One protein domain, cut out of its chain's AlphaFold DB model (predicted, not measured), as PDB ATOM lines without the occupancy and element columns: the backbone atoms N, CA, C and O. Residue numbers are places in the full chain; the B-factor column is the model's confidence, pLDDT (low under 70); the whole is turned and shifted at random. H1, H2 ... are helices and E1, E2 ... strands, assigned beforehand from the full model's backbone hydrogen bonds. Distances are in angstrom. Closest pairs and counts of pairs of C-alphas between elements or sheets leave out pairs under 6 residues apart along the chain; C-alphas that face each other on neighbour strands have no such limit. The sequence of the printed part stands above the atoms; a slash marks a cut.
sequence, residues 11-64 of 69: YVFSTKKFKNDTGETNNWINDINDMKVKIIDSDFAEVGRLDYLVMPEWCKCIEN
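Overview. This is residues 11 to 64 of the 69 residues of an uncharacterized protein of Clostridium botulinum (UniProt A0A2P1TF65). Two small antiparallel strand pairs, E1 with E4 and the hairpin E2 with E3, make one end of a rounded model, and two short helices, H1 and H2, make the other. From H2 a long unnamed stretch, residues 32 to 44, leads back to E2, and its residues 38 to 39 pair antiparallel with residues 45 to 46 of E2. The printed part has 54 residues, with two named helices and four named strands that follow each other along the chain as E1, H1, H2, E2, E3, E4; the class is mixed, helices and strands, with 27 residues in named elements. It is compact, with a radius of gyration of the C-alphas of 10.1 A and spans of 26 by 22 by 17 A.

Along the chain. E4, residues 59 to 63, is 11.9 A long and ends with C-alpha 63 at (118.497, -231.016, 147.489). E1, residues 11 to 13, begins with C-alpha 11 at (116.378, -230.910, 140.812) and is 6.8 A long. E2 is residues 45 to 47, 6.8 A, and E3 residues 52 to 54, 6.3 A. H1, residues 15 to 22, is 10.5 A long; H2, residues 27 to 31, is 6.9 A and begins with C-alpha 27 at (101.181, -235.439, 127.322).

Arrangement. E1 and E4 are antiparallel at 149 degrees, with N 60 and O 12 2.8 A apart, within hydrogen-bond range. The closest C-alphas of E1 and E2, Phe 13 and Val 47, are 7.3 A apart. In the hairpin E2 and E3, antiparallel at 134 degrees, N 54 and O 45 are within hydrogen-bond range at 2.8 A. E3 and E4 meet only through their link. The closest C-alphas of H1 and E4, Lys 17 and Cys 59, are 7.0 A apart. H1 and H2 are close but not clearly touching, with the closest C-alphas, Thr 15 and Ile 29, 6.0 A apart. Among the pairs that are apart are H1 and E2, and H2 and E4. In H1 and H2 every O i to N i+4 pair is within hydrogen-bond range.

Size, cuts and confidence. The two C-alphas farthest apart, those of Asn 27 and Asn 64, are 29.1 A apart. The printed part has no cut. The link from H2 to E2, 13 residues, is long; the other four links are tight. The mean pLDDT of the printed part is 92.0, and no printed residue is under 70.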
ATOM      1  N   TYR A  11     117.650-231.458 141.246       95.88
ATOM      2  CA  TYR A  11     116.378-230.910 140.812       95.88
ATOM      3  C   TYR A  11     115.532-231.998 140.158       95.88
ATOM      4  O   TYR A  11     116.056-232.976 139.620       95.88
ATOM      5  N   VAL A  12     114.221-231.805 140.212       96.62
ATOM      6  CA  VAL A  12     113.244-232.585 139.451       96.62
ATOM      7  C   VAL A  12     112.418-231.660 138.574       96.62
ATOM      8  O   VAL A  12     112.184-230.505 138.941       96.62
ATOM      9  N   PHE A  13     111.978-232.157 137.428       96.25
ATOM     10  CA  PHE A  13     111.089-231.411 136.551       96.25
ATOM     11  C   PHE A  13     109.687-231.284 137.167       96.25
ATOM     12  O   PHE A  13     109.208-232.196 137.840       96.25
ATOM     13  N   SER A  14     109.021-230.146 136.954       95.81
ATOM     14  CA  SER A  14     107.673-229.894 137.462       95.81
ATOM     15  C   SER A  14     106.739-229.445 136.345       95.81
ATOM     16  O   SER A  14     106.784-228.297 135.904       95.81
ATOM     17  N   THR A  15     105.800-230.323 135.985       94.88
ATOM     18  CA  THR A  15     104.686-230.015 135.068       94.88
ATOM     19  C   THR A  15     103.979-228.714 135.430       94.88
ATOM     20  O   THR A  15     103.682-227.905 134.560       94.88
ATOM     21  N   LYS A  16     103.712-228.494 136.723       94.31
ATOM     22  CA  LYS A  16     103.035-227.292 137.218       94.31
ATOM     23  C   LYS A  16     103.833-226.028 136.912       94.31
ATOM     24  O   LYS A  16     103.249-225.026 136.525       94.31
ATOM     25  N   LYS A  17     105.152-226.064 137.112       94.56
ATOM     26  CA  LYS A  17     105.999-224.897 136.853       94.56
ATOM     27  C   LYS A  17     106.123-224.611 135.366       94.56
ATOM     28  O   LYS A  17     105.989-223.459 134.990       94.56
ATOM     29  N   PHE A  18     106.293-225.652 134.555       93.56
ATOM     30  CA  PHE A  18     106.269-225.525 133.102       93.56
ATOM     31  C   PHE A  18     104.952-224.898 132.620       93.56
ATOM     32  O   PHE A  18     104.972-223.862 131.973       93.56
ATOM     33  N   LYS A  19     103.804-225.453 133.033       93.31
ATOM     34  CA  LYS A  19     102.471-224.941 132.663       93.31
ATOM     35  C   LYS A  19     102.269-223.479 133.061       93.31
ATOM     36  O   LYS A  19     101.643-222.731 132.323       93.31
ATOM     37  N   ASN A  20     102.780-223.080 134.222       93.25
ATOM     38  CA  ASN A  20     102.688-221.697 134.682       93.25
ATOM     39  C   ASN A  20     103.553-220.728 133.862       93.25
ATOM     40  O   ASN A  20     103.238-219.544 133.835       93.25
ATOM     41  N   ASP A  21     104.644-221.209 133.270       92.12
ATOM     42  CA  ASP A  21     105.597-220.395 132.515       92.12
ATOM     43  C   ASP A  21     105.209-220.293 131.031       92.12
ATOM     44  O   ASP A  21     105.161-219.201 130.476       92.12
ATOM     45  N   THR A  22     104.848-221.418 130.408       90.88
ATOM     46  CA  THR A  22     104.554-221.495 128.967       90.88
ATOM     47  C   THR A  22     103.064-221.427 128.635       90.88
ATOM     48  O   THR A  22     102.697-221.116 127.507       90.88
ATOM     49  N   GLY A  23     102.182-221.754 129.586       91.25
ATOM     50  CA  GLY A  23     100.754-221.968 129.324       91.25
ATOM     51  C   GLY A  23     100.446-223.270 128.573       91.25
ATOM     52  O   GLY A  23      99.284-223.544 128.275       91.25
ATOM     53  N   GLU A  24     101.456-224.091 128.278       87.00
ATOM     54  CA  GLU A  24     101.302-225.278 127.443       87.00
ATOM     55  C   GLU A  24     100.990-226.543 128.252       87.00
ATOM     56  O   GLU A  24     101.559-226.825 129.312       87.00
ATOM     57  N   THR A  25     100.115-227.375 127.689       81.62
ATOM     58  CA  THR A  25      99.790-228.713 128.188       81.62
ATOM     59  C   THR A  25     100.063-229.745 127.104       81.62
ATOM     60  O   THR A  25      99.324-229.821 126.130       81.62
ATOM     61  N   ASN A  26     101.085-230.574 127.307       81.25
ATOM     62  CA  ASN A  26     101.416-231.706 126.444       81.25
ATOM     63  C   ASN A  26     101.514-232.998 127.263       81.25
ATOM     64  O   ASN A  26     101.916-232.975 128.427       81.25
ATOM     65  N   ASN A  27     101.179-234.136 126.645       84.50
ATOM     66  CA  ASN A  27     101.181-235.439 127.322       84.50
ATOM     67  C   ASN A  27     102.581-235.850 127.792       84.50
ATOM     68  O   ASN A  27     102.727-236.291 128.929       84.50
ATOM     69  N   TRP A  28     103.610-235.600 126.973       83.19
ATOM     70  CA  TRP A  28     104.998-235.951 127.300       83.19
ATOM     71  C   TRP A  28     105.498-235.277 128.586       83.19
ATOM     72  O   TRP A  28     106.325-235.834 129.299       83.19
ATOM     73  N   ILE A  29     104.963-234.097 128.919       87.00
ATOM     74  CA  ILE A  29     105.333-233.328 130.115       87.00
ATOM     75  C   ILE A  29     104.883-234.069 131.377       87.00
ATOM     76  O   ILE A  29     105.572-234.030 132.396       87.00
ATOM     77  N   ASN A  30     103.741-234.760 131.321       89.25
ATOM     78  CA  ASN A  30     103.258-235.557 132.445       89.25
ATOM     79  C   ASN A  30     104.135-236.798 132.663       89.25
ATOM     80  O   ASN A  30     104.372-237.158 133.813       89.25
ATOM     81  N   ASP A  31     104.668-237.390 131.591       90.94
ATOM     82  CA  ASP A  31     105.538-238.572 131.668       90.94
ATOM     83  C   ASP A  31     106.883-238.270 132.343       90.94
ATOM     84  O   ASP A  31     107.469-239.141 132.985       90.94
ATOM     85  N   ILE A  32     107.370-237.029 132.223       93.19
ATOM     86  CA  ILE A  32     108.630-236.579 132.832       93.19
ATOM     87  C   ILE A  32     108.447-235.845 134.167       93.19
ATOM     88  O   ILE A  32     109.417-235.343 134.744       93.19
ATOM     89  N   ASN A  33     107.217-235.747 134.674       94.75
ATOM     90  CA  ASN A  33     106.947-235.063 135.933       94.75
ATOM     91  C   ASN A  33     107.667-235.742 137.103       94.75
ATOM     92  O   ASN A  33     107.679-236.964 137.209       94.75
ATOM     93  N   ASP A  34     108.256-234.940 137.992       95.81
ATOM     94  CA  ASP A  34     109.034-235.400 139.149       95.81
ATOM     95  C   ASP A  34     110.268-236.262 138.797       95.81
ATOM     96  O   ASP A  34     110.963-236.760 139.690       95.81
ATOM     97  N   MET A  35     110.625-236.384 137.510       96.38
ATOM     98  CA  MET A  35     111.876-237.012 137.096       96.38
ATOM     99  C   MET A  35     113.065-236.111 137.424       96.38
ATOM    100  O   MET A  35     113.014-234.887 137.275       96.38
ATOM    101  N   LYS A  36     114.167-236.734 137.854       96.12
ATOM    102  CA  LYS A  36     115.434-236.039 138.106       96.12
ATOM    103  C   LYS A  36     115.978-235.470 136.805       96.12
ATOM    104  O   LYS A  36     116.047-236.184 135.807       96.12
ATOM    105  N   VAL A  37     116.412-234.218 136.863       95.31
ATOM    106  CA  VAL A  37     117.073-233.561 135.736       95.31
ATOM    107  C   VAL A  37     118.585-233.675 135.888       95.31
ATOM    108  O   VAL A  37     119.124-233.676 137.002       95.31
ATOM    109  N   LYS A  38     119.276-233.763 134.760       94.94
ATOM    110  CA  LYS A  38     120.730-233.768 134.665       94.94
ATOM    111  C   LYS A  38     121.174-232.382 134.218       94.94
ATOM    112  O   LYS A  38     120.943-231.988 133.084       94.94
ATOM    113  N   ILE A  39     121.788-231.640 135.132       93.75
ATOM    114  CA  ILE A  39     122.282-230.286 134.865       93.75
ATOM    115  C   ILE A  39     123.407-230.366 133.824       93.75
ATOM    116  O   ILE A  39     124.403-231.051 134.074       93.75
ATOM    117  N   ILE A  40     123.245-229.670 132.697       92.75
ATOM    118  CA  ILE A  40     124.295-229.515 131.681       92.75
ATOM    119  C   ILE A  40     125.143-228.291 132.034       92.75
ATOM    120  O   ILE A  40     126.366-228.388 132.148       92.75
ATOM    121  N   ASP A  41     124.479-227.163 132.286       91.81
ATOM    122  CA  ASP A  41     125.082-225.885 132.660       91.81
ATOM    123  C   ASP A  41     124.164-225.096 133.620       91.81
ATOM    124  O   ASP A  41     123.246-225.654 134.222       91.81
ATOM    125  N   SER A  42     124.452-223.814 133.860       92.38
ATOM    126  CA  SER A  42     123.650-222.978 134.764       92.38
ATOM    127  C   SER A  42     122.252-222.658 134.235       92.38
ATOM    128  O   SER A  42     121.376-222.332 135.035       92.38
ATOM    129  N   ASP A  43     122.036-222.754 132.930       93.81
ATOM    130  CA  ASP A  43     120.844-222.261 132.247       93.81
ATOM    131  C   ASP A  43     119.977-223.411 131.703       93.81
ATOM    132  O   ASP A  43     118.785-223.217 131.471       93.81
ATOM    133  N   PHE A  44     120.528-224.626 131.573       92.88
ATOM    134  CA  PHE A  44     119.844-225.787 131.000       92.88
ATOM    135  C   PHE A  44     120.155-227.115 131.712       92.88
ATOM    136  O   PHE A  44     121.245-227.371 132.239       92.88
ATOM    137  N   ALA A  45     119.170-228.013 131.678       94.38
ATOM    138  CA  ALA A  45     119.285-229.403 132.103       94.38
ATOM    139  C   ALA A  45     118.544-230.341 131.137       94.38
ATOM    140  O   ALA A  45     117.679-229.903 130.390       94.38
ATOM    141  N   GLU A  46     118.858-231.634 131.182       95.50
ATOM    142  CA  GLU A  46     118.174-232.701 130.437       95.50
ATOM    143  C   GLU A  46     117.243-233.491 131.363       95.50
ATOM    144  O   GLU A  46     117.566-233.713 132.537       95.50
ATOM    145  N   VAL A  47     116.105-233.965 130.852       94.81
ATOM    146  CA  VAL A  47     115.195-234.845 131.600       94.81
ATOM    147  C   VAL A  47     114.535-235.909 130.722       94.81
ATOM    148  O   VAL A  47     114.208-235.692 129.556       94.81
ATOM    149  N   GLY A  48     114.273-237.067 131.329       90.06
ATOM    150  CA  GLY A  48     113.583-238.180 130.685       90.06
ATOM    151  C   GLY A  48     114.507-239.029 129.810       90.06
ATOM    152  O   GLY A  48     115.723-238.965 129.923       90.06
ATOM    153  N   ARG A  49     113.913-239.885 128.970       82.06
ATOM    154  CA  ARG A  49     114.656-240.797 128.073       82.06
ATOM    155  C   ARG A  49     115.112-240.156 126.763       82.06
ATOM    156  O   ARG A  49     115.942-240.738 126.078       82.06
ATOM    157  N   LEU A  50     114.507-239.032 126.395       85.00
ATOM    158  CA  LEU A  50     114.785-238.306 125.153       85.00
ATOM    159  C   LEU A  50     115.642-237.059 125.402       85.00
ATOM    160  O   LEU A  50     115.721-236.209 124.523       85.00
ATOM    161  N   ASP A  51     116.229-236.941 126.599       88.88
ATOM    162  CA  ASP A  51     117.084-235.825 127.008       88.88
ATOM    163  C   ASP A  51     116.461-234.452 126.697       88.88
ATOM    164  O   ASP A  51     117.094-233.555 126.144       88.88
ATOM    165  N   TYR A  52     115.182-234.280 127.055       90.06
ATOM    166  CA  TYR A  52     114.478-233.021 126.826       90.06
ATOM    167  C   TYR A  52     115.174-231.885 127.571       90.06
ATOM    168  O   TYR A  52     115.366-231.969 128.787       90.06
ATOM    169  N   LEU A  53     115.501-230.813 126.846       92.94
ATOM    170  CA  LEU A  53     116.068-229.605 127.432       92.94
ATOM    171  C   LEU A  53     115.019-228.884 128.279       92.94
ATOM    172  O   LEU A  53     113.911-228.602 127.821       92.94
ATOM    173  N   VAL A  54     115.386-228.578 129.520       93.69
ATOM    174  CA  VAL A  54     114.533-227.892 130.485       93.69
ATOM    175  C   VAL A  54     115.257-226.750 131.171       93.69
ATOM    176  O   VAL A  54     116.454-226.821 131.453       93.69
ATOM    177  N   MET A  55     114.489-225.706 131.474       94.06
ATOM    178  CA  MET A  55     114.985-224.500 132.123       94.06
ATOM    179  C   MET A  55     114.834-224.574 133.659       94.06
ATOM    180  O   MET A  55     113.970-225.302 134.178       94.06
ATOM    181  N   PRO A  56     115.653-223.833 134.429       95.12
ATOM    182  CA  PRO A  56     115.625-223.816 135.894       95.12
ATOM    183  C   PRO A  56     114.255-223.466 136.486       95.12
ATOM    184  O   PRO A  56     113.849-224.021 137.513       95.12
ATOM    185  N   GLU A  57     113.520-222.558 135.848       95.00
ATOM    186  CA  GLU A  57     112.163-222.146 136.211       95.00
ATOM    187  C   GLU A  57     111.167-223.300 136.178       95.00
ATOM    188  O   GLU A  57     110.276-223.335 137.027       95.00
ATOM    189  N   TRP A  58     111.354-224.282 135.296       94.81
ATOM    190  CA  TRP A  58     110.482-225.453 135.178       94.81
ATOM    191  C   TRP A  58     110.809-226.535 136.213       94.81
ATOM    192  O   TRP A  58     110.061-227.500 136.379       94.81
ATOM    193  N   CYS A  59     111.900-226.374 136.965       95.00
ATOM    194  CA  CYS A  59     112.418-227.385 137.878       95.00
ATOM    195  C   CYS A  59     112.217-227.020 139.357       95.00
ATOM    196  O   CYS A  59     112.176-225.856 139.770       95.00
ATOM    197  N   LYS A  60     112.099-228.032 140.217       94.94
ATOM    198  CA  LYS A  60     112.060-227.906 141.679       94.94
ATOM    199  C   LYS A  60     113.361-228.444 142.270       94.94
ATOM    200  O   LYS A  60     113.699-229.601 142.058       94.94
ATOM    201  N   CYS A  61     114.066-227.614 143.039       93.94
ATOM    202  CA  CYS A  61     115.214-228.056 143.827       93.94
ATOM    203  C   CYS A  61     114.722-228.973 144.953       93.94
ATOM    204  O   CYS A  61     113.868-228.565 145.742       93.94
ATOM    205  N   ILE A  62     115.246-230.194 145.011       94.00
ATOM    206  CA  ILE A  62     114.931-231.180 146.057       94.00
ATOM    207  C   ILE A  62     116.095-231.378 147.032       94.00
ATOM    208  O   ILE A  62     115.881-231.825 148.150       94.00
ATOM    209  N   GLU A  63     117.311-231.000 146.635       91.00
ATOM    210  CA  GLU A  63     118.497-231.016 147.489       91.00
ATOM    211  C   GLU A  63     119.388-229.836 147.095       91.00
ATOM    212  O   GLU A  63     119.890-229.795 145.970       91.00
ATOM    213  N   ASN A  64     119.542-228.859 147.993       82.25
ATOM    214  CA  ASN A  64     120.397-227.699 147.756       82.25
ATOM    215  C   ASN A  64     121.756-227.911 148.430       82.25
ATOM    216  O   ASN A  64     121.850-227.893 149.655       82.25
TER     217      ASN A  64